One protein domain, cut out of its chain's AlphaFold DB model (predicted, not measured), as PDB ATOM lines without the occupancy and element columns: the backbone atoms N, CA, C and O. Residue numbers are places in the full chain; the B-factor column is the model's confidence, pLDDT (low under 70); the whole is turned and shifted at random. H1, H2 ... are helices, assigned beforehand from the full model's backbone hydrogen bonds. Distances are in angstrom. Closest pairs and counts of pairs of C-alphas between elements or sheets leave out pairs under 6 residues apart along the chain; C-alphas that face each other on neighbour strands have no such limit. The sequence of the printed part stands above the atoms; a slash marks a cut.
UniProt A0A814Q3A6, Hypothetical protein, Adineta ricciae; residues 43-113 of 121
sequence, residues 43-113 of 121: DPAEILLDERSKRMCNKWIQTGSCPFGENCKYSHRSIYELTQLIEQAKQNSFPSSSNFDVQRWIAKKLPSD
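What this domain is: This is residues 43 to 113 of the 121 residues of the protein "Hypothetical protein" of Adineta ricciae (UniProt A0A814Q3A6). H1 and H3 pack crosswise, with H4 loosely beside them, while H2 and the loop after it, residues 64 to 74, make a head at one end. Residues 94 to 99 stick out at the other end. The printed part has 71 residues and four named helices, H1 to H4, with no named strand: all helix, only just compact, close to loose, radius of gyration of the C-alphas 13.1 A, spans 38 by 27 by 18 A.

Where its parts are: Find C-alpha 44 at (42.477, 16.610, 102.571); from there H1 runs 14.9 A to residue 53. H2 is residues 58 to 63, 8.5 A; H3, residues 79 to 91, 18.7 A; H4, residues 102 to 109, 10.8 A, ending at (24.653, 19.084, 95.212).

How they stand to each other: Look at Ala 45 and Ala 89, closest C-alphas of H1 and H3 at 4.9 A: these helices touch, opposite ways at a steep tilt of 44 degrees. H4 is close to but not clearly touching H1, C-alphas of Arg 52 and Trp 105 closest at 7.8 A. H2 touches no helix. Every O i to N i+4 pair is within hydrogen-bond range in H2 and H3, 5 of 6 in H1, 3 of 4 in H4.

The domain as a whole: The printed part has no cut; the link H2 to H3 is long. Residues 92 to 113 have pLDDT under 70.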
ATOM      1  N   ASP A  43      46.208  19.717 102.691       87.19
ATOM      2  CA  ASP A  43      45.502  18.807 103.595       87.19
ATOM      3  C   ASP A  43      44.148  18.392 102.979       87.19
ATOM      4  O   ASP A  43      43.399  19.271 102.526       87.19
ATOM      5  N   PRO A  44      43.799  17.091 102.967       87.69
ATOM      6  CA  PRO A  44      42.477  16.610 102.571       87.69
ATOM      7  C   PRO A  44      41.304  17.406 103.165       87.69
ATOM      8  O   PRO A  44      40.339  17.694 102.453       87.69
ATOM      9  N   ALA A  45      41.382  17.824 104.432       87.19
ATOM     10  CA  ALA A  45      40.338  18.624 105.071       87.19
ATOM     11  C   ALA A  45      40.188  20.011 104.418       87.19
ATOM     12  O   ALA A  45      39.072  20.474 104.170       87.19
ATOM     13  N   GLU A  46      41.302  20.661 104.080       88.12
ATOM     14  CA  GLU A  46      41.293  21.962 103.408       88.12
ATOM     15  C   GLU A  46      40.821  21.838 101.951       88.12
ATOM     16  O   GLU A  46      40.089  22.697 101.456       88.12
ATOM     17  N   ILE A  47      41.168  20.740 101.269       89.00
ATOM     18  CA  ILE A  47      40.646  20.431  99.931       89.00
ATOM     19  C   ILE A  47      39.117  20.310  99.975       89.00
ATOM     20  O   ILE A  47      38.437  20.912  99.145       89.00
ATOM     21  N   LEU A  48      38.558  19.588 100.953       87.75
ATOM     22  CA  LEU A  48      37.105  19.456 101.116       87.75
ATOM     23  C   LEU A  48      36.424  20.798 101.404       87.75
ATOM     24  O   LEU A  48      35.341  21.064 100.877       87.75
ATOM     25  N   LEU A  49      37.051  21.658 102.211       87.12
ATOM     26  CA  LEU A  49      36.546  23.005 102.481       87.12
ATOM     27  C   LEU A  49      36.526  23.880 101.225       87.12
ATOM     28  O   LEU A  49      35.550  24.595 101.016       87.12
ATOM     29  N   ASP A  50      37.535  23.804 100.362       87.69
ATOM     30  CA  ASP A  50      37.496  24.510  99.077       87.69
ATOM     31  C   ASP A  50      36.379  23.957  98.192       87.69
ATOM     32  O   ASP A  50      35.603  24.706  97.588       87.69
ATOM     33  N   GLU A  51      36.270  22.633  98.138       88.25
ATOM     34  CA  GLU A  51      35.337  21.929  97.270       88.25
ATOM     35  C   GLU A  51      33.878  22.171  97.660       88.25
ATOM     36  O   GLU A  51      33.013  22.305  96.790       88.25
ATOM     37  N   ARG A  52      33.606  22.374  98.957       83.56
ATOM     38  CA  ARG A  52      32.261  22.675  99.465       83.56
ATOM     39  C   ARG A  52      31.622  23.884  98.776       83.56
ATOM     40  O   ARG A  52      30.402  23.932  98.569       83.56
ATOM     41  N   SER A  53      32.457  24.877  98.463       84.12
ATOM     42  CA  SER A  53      32.054  26.172  97.921       84.12
ATOM     43  C   SER A  53      31.852  26.127  96.405       84.12
ATOM     44  O   SER A  53      31.039  26.882  95.863       84.12
ATOM     45  N   LYS A  54      32.510  25.190  95.713       89.00
ATOM     46  CA  LYS A  54      32.453  25.060  94.255       89.00
ATOM     47  C   LYS A  54      31.167  24.376  93.809       89.00
ATOM     48  O   LYS A  54      30.628  23.486  94.466       89.00
ATOM     49  N   ARG A  55      30.621  24.810  92.675       89.31
ATOM     50  CA  ARG A  55      29.544  24.085  91.974       89.31
ATOM     51  C   ARG A  55      30.156  23.043  91.046       89.31
ATOM     52  O   ARG A  55      31.280  23.243  90.592       89.31
ATOM     53  N   MET A  56      29.414  21.979  90.749       89.31
ATOM     54  CA  MET A  56      29.838  20.961  89.788       89.31
ATOM     55  C   MET A  56      30.048  21.555  88.394       89.31
ATOM     56  O   MET A  56      29.303  22.434  87.957       89.31
ATOM     57  N   CYS A  57      31.084  21.094  87.699       93.75
ATOM     58  CA  CYS A  57      31.359  21.504  86.332       93.75
ATOM     59  C   CYS A  57      30.476  20.723  85.355       93.75
ATOM     60  O   CYS A  57      30.720  19.547  85.096       93.75
ATOM     61  N   ASN A  58      29.496  21.394  84.749       90.38
ATOM     62  CA  ASN A  58      28.595  20.755  83.783       90.38
ATOM     63  C   ASN A  58      29.343  20.153  82.586       90.38
ATOM     64  O   ASN A  58      29.004  19.060  82.150       90.38
ATOM     65  N   LYS A  59      30.379  20.840  82.079       92.69
ATOM     66  CA  LYS A  59      31.182  20.329  80.957       92.69
ATOM     67  C   LYS A  59      31.895  19.036  81.338       92.69
ATOM     68  O   LYS A  59      31.798  18.061  80.615       92.69
ATOM     69  N   TRP A  60      32.535  19.004  82.504       93.38
ATOM     70  CA  TRP A  60      33.208  17.798  82.983       93.38
ATOM     71  C   TRP A  60      32.242  16.622  83.141       93.38
ATOM     72  O   TRP A  60      32.551  15.524  82.703       93.38
ATOM     73  N   ILE A  61      31.049  16.865  83.691       89.69
ATOM     74  CA  ILE A  61      30.026  15.824  83.848       89.69
ATOM     75  C   ILE A  61      29.546  15.297  82.489       89.69
ATOM     76  O   ILE A  61      29.373  14.095  82.331       89.69
ATOM     77  N   GLN A  62      29.323  16.177  81.512       89.50
ATOM     78  CA  GLN A  62      28.754  15.795  80.218       89.50
ATOM     79  C   GLN A  62      29.773  15.149  79.278       89.50
ATOM     80  O   GLN A  62      29.440  14.201  78.574       89.50
ATOM     81  N   THR A  63      30.994  15.682  79.223       91.38
ATOM     82  CA  THR A  63      31.997  15.288  78.222       91.38
ATOM     83  C   THR A  63      33.195  14.556  78.816       91.38
ATOM     84  O   THR A  63      34.069  14.139  78.063       91.38
ATOM     85  N   GLY A  64      33.300  14.444  80.146       89.19
ATOM     86  CA  GLY A  64      34.472  13.872  80.827       89.19
ATOM     87  C   GLY A  64      35.753  14.700  80.671       89.19
ATOM     88  O   GLY A  64      36.826  14.278  81.084       89.19
ATOM     89  N   SER A  65      35.661  15.878  80.049       92.12
ATOM     90  CA  SER A  65      36.793  16.753  79.756       92.12
ATOM     91  C   SER A  65      36.364  18.209  79.841       92.12
ATOM     92  O   SER A  65      35.280  18.588  79.392       92.12
ATOM     93  N   CYS A  66      37.212  19.042  80.433       93.31
ATOM     94  CA  CYS A  66      36.965  20.463  80.610       93.31
ATOM     95  C   CYS A  66      38.111  21.254  79.971       93.31
ATOM     96  O   CYS A  66      39.264  21.036  80.342       93.31
ATOM     97  N   PRO A  67      37.828  22.230  79.086       92.62
ATOM     98  CA  PRO A  67      38.874  23.013  78.423       92.62
ATOM     99  C   PRO A  67      39.700  23.863  79.400       92.62
ATOM    100  O   PRO A  67      40.793  24.303  79.062       92.62
ATOM    101  N   PHE A  68      39.190  24.099  80.612       89.81
ATOM    102  CA  PHE A  68      39.899  24.829  81.663       89.81
ATOM    103  C   PHE A  68      40.846  23.942  82.490       89.81
ATOM    104  O   PHE A  68      41.639  24.480  83.263       89.81
ATOM    105  N   GLY A  69      40.767  22.611  82.349       88.62
ATOM    106  CA  GLY A  69      41.583  21.651  83.099       88.62
ATOM    107  C   GLY A  69      41.557  21.896  84.612       88.62
ATOM    108  O   GLY A  69      40.521  22.239  85.180       88.62
ATOM    109  N   GLU A  70      42.723  21.797  85.249       85.38
ATOM    110  CA  GLU A  70      42.929  22.026  86.692       85.38
ATOM    111  C   GLU A  70      42.680  23.478  87.143       85.38
ATOM    112  O   GLU A  70      42.496  23.763  88.326       85.38
ATOM    113  N   ASN A  71      42.633  24.425  86.201       86.25
ATOM    114  CA  ASN A  71      42.327  25.826  86.493       86.25
ATOM    115  C   ASN A  71      40.820  26.115  86.509       86.25
ATOM    116  O   ASN A  71      40.418  27.273  86.664       86.25
ATOM    117  N   CYS A  72      39.968  25.101  86.339       90.88
ATOM    118  CA  CYS A  72      38.528  25.292  86.383       90.88
ATOM    119  C   CYS A  72      38.077  25.787  87.764       90.88
ATOM    120  O   CYS A  72      38.476  25.275  88.809       90.88
ATOM    121  N   LYS A  73      37.195  26.790  87.777       89.62
ATOM    122  CA  LYS A  73      36.594  27.317  89.014       89.62
ATOM    123  C   LYS A  73      35.519  26.402  89.615       89.62
ATOM    124  O   LYS A  73      35.022  26.672  90.703       89.62
ATOM    125  N   TYR A  74      35.122  25.371  88.875       92.75
ATOM    126  CA  TYR A  74      34.080  24.420  89.237       92.75
ATOM    127  C   TYR A  74      34.684  23.077  89.640       92.75
ATOM    128  O   TYR A  74      35.812  22.760  89.273       92.75
ATOM    129  N   SER A  75      33.907  22.289  90.374       92.69
ATOM    130  CA  SER A  75      34.290  20.948  90.794       92.69
ATOM    131  C   SER A  75      34.384  19.994  89.612       92.69
ATOM    132  O   SER A  75      33.429  19.877  88.839       92.69
ATOM    133  N   HIS A  76      35.510  19.295  89.500       91.81
ATOM    134  CA  HIS A  76      35.668  18.121  88.634       91.81
ATOM    135  C   HIS A  76      35.632  16.806  89.424       91.81
ATOM    136  O   HIS A  76      35.668  15.738  88.821       91.81
ATOM    137  N   ARG A  77      35.563  16.870  90.761       89.00
ATOM    138  CA  ARG A  77      35.653  15.683  91.610       89.00
ATOM    139  C   ARG A  77      34.391  14.847  91.480       89.00
ATOM    140  O   ARG A  77      33.281  15.351  91.630       89.00
ATOM    141  N   SER A  78      34.567  13.562  91.223       87.31
ATOM    142  CA  SER A  78      33.491  12.583  91.314       87.31
ATOM    143  C   SER A  78      33.074  12.357  92.770       87.31
ATOM    144  O   SER A  78      33.806  12.680  93.709       87.31
ATOM    145  N   ILE A  79      31.901  11.750  92.967       84.31
ATOM    146  CA  ILE A  79      31.433  11.346  94.302       84.31
ATOM    147  C   ILE A  79      32.463  10.427  94.966       84.31
ATOM    148  O   ILE A  79      32.776  10.619  96.135       84.31
ATOM    149  N   TYR A  80      33.030   9.490  94.203       87.81
ATOM    150  CA  TYR A  80      34.041   8.556  94.690       87.81
ATOM    151  C   TYR A  80      35.302   9.269  95.204       87.81
ATOM    152  O   TYR A  80      35.782   8.993  96.304       87.81
ATOM    153  N   GLU A  81      35.814  10.250  94.458       89.56
ATOM    154  CA  GLU A  81      36.969  11.037  94.905       89.56
ATOM    155  C   GLU A  81      36.650  11.876  96.148       89.56
ATOM    156  O   GLU A  81      37.480  11.994  97.048       89.56
ATOM    157  N   LEU A  82      35.442  12.445  96.226       88.62
ATOM    158  CA  LEU A  82      34.998  13.174  97.414       88.62
ATOM    159  C   LEU A  82      34.912  12.248  98.631       88.62
ATOM    160  O   LEU A  82      35.359  12.635  99.707       88.62
ATOM    161  N   THR A  83      34.392  11.026  98.475       87.44
ATOM    162  CA  THR A  83      34.337  10.044  99.568       87.44
ATOM    163  C   THR A  83      35.722   9.660 100.070       87.44
ATOM    164  O   THR A  83      35.950   9.683 101.279       87.44
ATOM    165  N   GLN A  84      36.678   9.433  99.166       90.69
ATOM    166  CA  GLN A  84      38.061   9.135  99.547       90.69
ATOM    167  C   GLN A  84      38.721  10.297 100.299       90.69
ATOM    168  O   GLN A  84      39.381  10.084 101.313       90.69
ATOM    169  N   LEU A  85      38.515  11.538  99.846       87.94
ATOM    170  CA  LEU A  85      39.044  12.721 100.532       87.94
ATOM    171  C   LEU A  85      38.489  12.856 101.956       87.94
ATOM    172  O   LEU A  85      39.220  13.238 102.867       87.94
ATOM    173  N   ILE A  86      37.213  12.519 102.171       87.75
ATOM    174  CA  ILE A  86      36.591  12.517 103.505       87.75
ATOM    175  C   ILE A  86      37.235  11.469 104.406       87.75
ATOM    176  O   ILE A  86      37.494  11.742 105.577       87.75
ATOM    177  N   GLU A  87      37.487  10.272 103.885       89.19
ATOM    178  CA  GLU A  87      38.161   9.213 104.638       89.19
ATOM    179  C   GLU A  87      39.585   9.623 105.022       89.19
ATOM    180  O   GLU A  87      39.958   9.500 106.189       89.19
ATOM    181  N   GLN A  88      40.338  10.214 104.092       88.50
ATOM    182  CA  GLN A  88      41.682  10.741 104.354       88.50
ATOM    183  C   GLN A  88      41.667  11.866 105.398       88.50
ATOM    184  O   GLN A  88      42.484  11.869 106.319       88.50
ATOM    185  N   ALA A  89      40.703  12.786 105.313       87.00
ATOM    186  CA  ALA A  89      40.546  13.865 106.286       87.00
ATOM    187  C   ALA A  89      40.232  13.345 107.700       87.00
ATOM    188  O   ALA A  89      40.676  13.929 108.684       87.00
ATOM    189  N   LYS A  90      39.499  12.229 107.825       84.06
ATOM    190  CA  LYS A  90      39.241  11.578 109.123       84.06
ATOM    191  C   LYS A  90      40.495  10.909 109.696       84.06
ATOM    192  O   LYS A  90      40.692  10.924 110.909       84.06
ATOM    193  N   GLN A  91      41.332  10.325 108.839       77.81
ATOM    194  CA  GLN A  91      42.548   9.616 109.250       77.81
ATOM    195  C   GLN A  91      43.657  10.570 109.730       77.81
ATOM    196  O   GLN A  91      44.358  10.246 110.685       77.81
ATOM    197  N   ASN A  92      43.765  11.775 109.161       66.50
ATOM    198  CA  ASN A  92      44.795  12.776 109.498       66.50
ATOM    199  C   ASN A  92      44.509  13.603 110.775       66.50
ATOM    200  O   ASN A  92      44.858  14.776 110.850       66.50
ATOM    201  N   SER A  93      43.871  13.016 111.789       53.06
ATOM    202  CA  SER A  93      43.385  13.711 112.995       53.06
ATOM    203  C   SER A  93      44.417  14.636 113.690       53.06
ATOM    204  O   SER A  93      45.215  14.187 114.511       53.06
ATOM    205  N   PHE A  94      44.298  15.951 113.455       40.03
ATOM    206  CA  PHE A  94      44.527  17.040 114.422       40.03
ATOM    207  C   PHE A  94      43.239  17.895 114.513       40.03
ATOM    208  O   PHE A  94      42.486  17.958 113.539       40.03
ATOM    209  N   PRO A  95      42.899  18.487 115.680       52.50
ATOM    210  CA  PRO A  95      41.514  18.777 116.021       52.50
ATOM    211  C   PRO A  95      41.016  20.153 115.561       52.50
ATOM    212  O   PRO A  95      41.742  21.145 115.565       52.50
ATOM    213  N   SER A  96      39.688  20.189 115.401       49.38
ATOM    214  CA  SER A  96      38.784  21.350 115.373       49.38
ATOM    215  C   SER A  96      38.594  21.990 113.986       49.38
ATOM    216  O   SER A  96      39.545  22.339 113.312       49.38
ATOM    217  N   SER A  97      37.384  22.229 113.481       45.28
ATOM    218  CA  SER A  97      36.119  22.431 114.178       45.28
ATOM    219  C   SER A  97      34.922  22.241 113.240       45.28
ATOM    220  O   SER A  97      35.008  22.465 112.033       45.28
ATOM    221  N   SER A  98      33.779  21.948 113.858       47.00
ATOM    222  CA  SER A  98      32.417  21.833 113.320       47.00
ATOM    223  C   SER A  98      32.005  20.476 112.734       47.00
ATOM    224  O   SER A  98      32.608  19.938 111.810       47.00
ATOM    225  N   ASN A  99      30.907  19.959 113.295       58.62
ATOM    226  CA  ASN A  99      30.061  18.889 112.771       58.62
ATOM    227  C   ASN A  99      29.619  19.217 111.330       58.62
ATOM    228  O   ASN A  99      28.538  19.763 111.106       58.62
ATOM    229  N   PHE A 100      30.466  18.933 110.343       56.97
ATOM    230  CA  PHE A 100      30.112  19.025 108.934       56.97
ATOM    231  C   PHE A 100      29.650  17.648 108.452       56.97
ATOM    232  O   PHE A 100      30.456  16.765 108.166       56.97
ATOM    233  N   ASP A 101      28.328  17.460 108.395       63.19
ATOM    234  CA  ASP A 101      27.711  16.258 107.834       63.19
ATOM    235  C   ASP A 101      27.820  16.279 106.302       63.19
ATOM    236  O   ASP A 101      27.027  16.901 105.584       63.19
ATOM    237  N   VAL A 102      28.861  15.611 105.808       54.06
ATOM    238  CA  VAL A 102      29.221  15.600 104.390       54.06
ATOM    239  C   VAL A 102      28.176  14.887 103.530       54.06
ATOM    240  O   VAL A 102      27.939  15.303 102.395       54.06
ATOM    241  N   GLN A 103      27.489  13.875 104.075       50.72
ATOM    242  CA  GLN A 103      26.441  13.132 103.365       50.72
ATOM    243  C   GLN A 103      25.280  14.061 102.990       50.72
ATOM    244  O   GLN A 103      24.797  14.066 101.856       50.72
ATOM    245  N   ARG A 104      24.906  14.953 103.912       60.75
ATOM    246  CA  ARG A 104      23.868  15.964 103.683       60.75
ATOM    247  C   ARG A 104      24.284  17.050 102.681       60.75
ATOM    248  O   ARG A 104      23.418  17.633 102.027       60.75
ATOM    249  N   TRP A 105      25.581  17.349 102.551       60.16
ATOM    250  CA  TRP A 105      26.101  18.299 101.556       60.16
ATOM    251  C   TRP A 105      26.142  17.698 100.144       60.16
ATOM    252  O   TRP A 105      25.688  18.356  99.206       60.16
ATOM    253  N   ILE A 106      26.594  16.446 100.001       58.44
ATOM    254  CA  ILE A 106      26.588  15.718  98.721       58.44
ATOM    255  C   ILE A 106      25.149  15.594  98.199       58.44
ATOM    256  O   ILE A 106      24.873  15.997  97.071       58.44
ATOM    257  N   ALA A 107      24.202  15.172  99.043       64.25
ATOM    258  CA  ALA A 107      22.793  15.024  98.664       64.25
ATOM    259  C   ALA A 107      22.132  16.323  98.155       64.25
ATOM    260  O   ALA A 107      21.217  16.274  97.343       64.25
ATOM    261  N   LYS A 108      22.602  17.502  98.594       65.38
ATOM    262  CA  LYS A 108      22.109  18.810  98.118       65.38
ATOM    263  C   LYS A 108      22.759  19.286  96.814       65.38
ATOM    264  O   LYS A 108      22.293  20.263  96.233       65.38
ATOM    265  N   LYS A 109      23.872  18.676  96.393       62.31
ATOM    266  CA  LYS A 109      24.653  19.084  95.212       62.31
ATOM    267  C   LYS A 109      24.287  18.315  93.942       62.31
ATOM    268  O   LYS A 109      24.654  18.781  92.864       62.31
ATOM    269  N   LEU A 110      23.576  17.194  94.054       51.56
ATOM    270  CA  LEU A 110      23.134  16.400  92.909       51.56
ATOM    271  C   LEU A 110      21.693  16.753  92.489       51.56
ATOM    272  O   LEU A 110      20.830  16.893  93.355       51.56
ATOM    273  N   PRO A 111      21.404  16.885  91.178       48.97
ATOM    274  CA  PRO A 111      20.044  16.742  90.660       48.97
ATOM    275  C   PRO A 111      19.495  15.366  91.059       48.97
ATOM    276  O   PRO A 111      20.257  14.399  91.102       48.97
ATOM    277  N   SER A 112      18.190  15.269  91.308       53.50
ATOM    278  CA  SER A 112      17.479  14.048  91.729       53.50
ATOM    279  C   SER A 112      17.684  12.824  90.824       53.50
ATOM    280  O   SER A 112      17.374  11.711  91.236       53.50
ATOM    281  N   ASP A 113      18.225  13.020  89.620       49.16
ATOM    282  CA  ASP A 113      18.165  12.049  88.527       49.16
ATOM    283  C   ASP A 113      19.516  11.359  88.245       49.16
ATOM    284  O   ASP A 113      19.627  10.558  87.318       49.16
TER     285      ASP A 113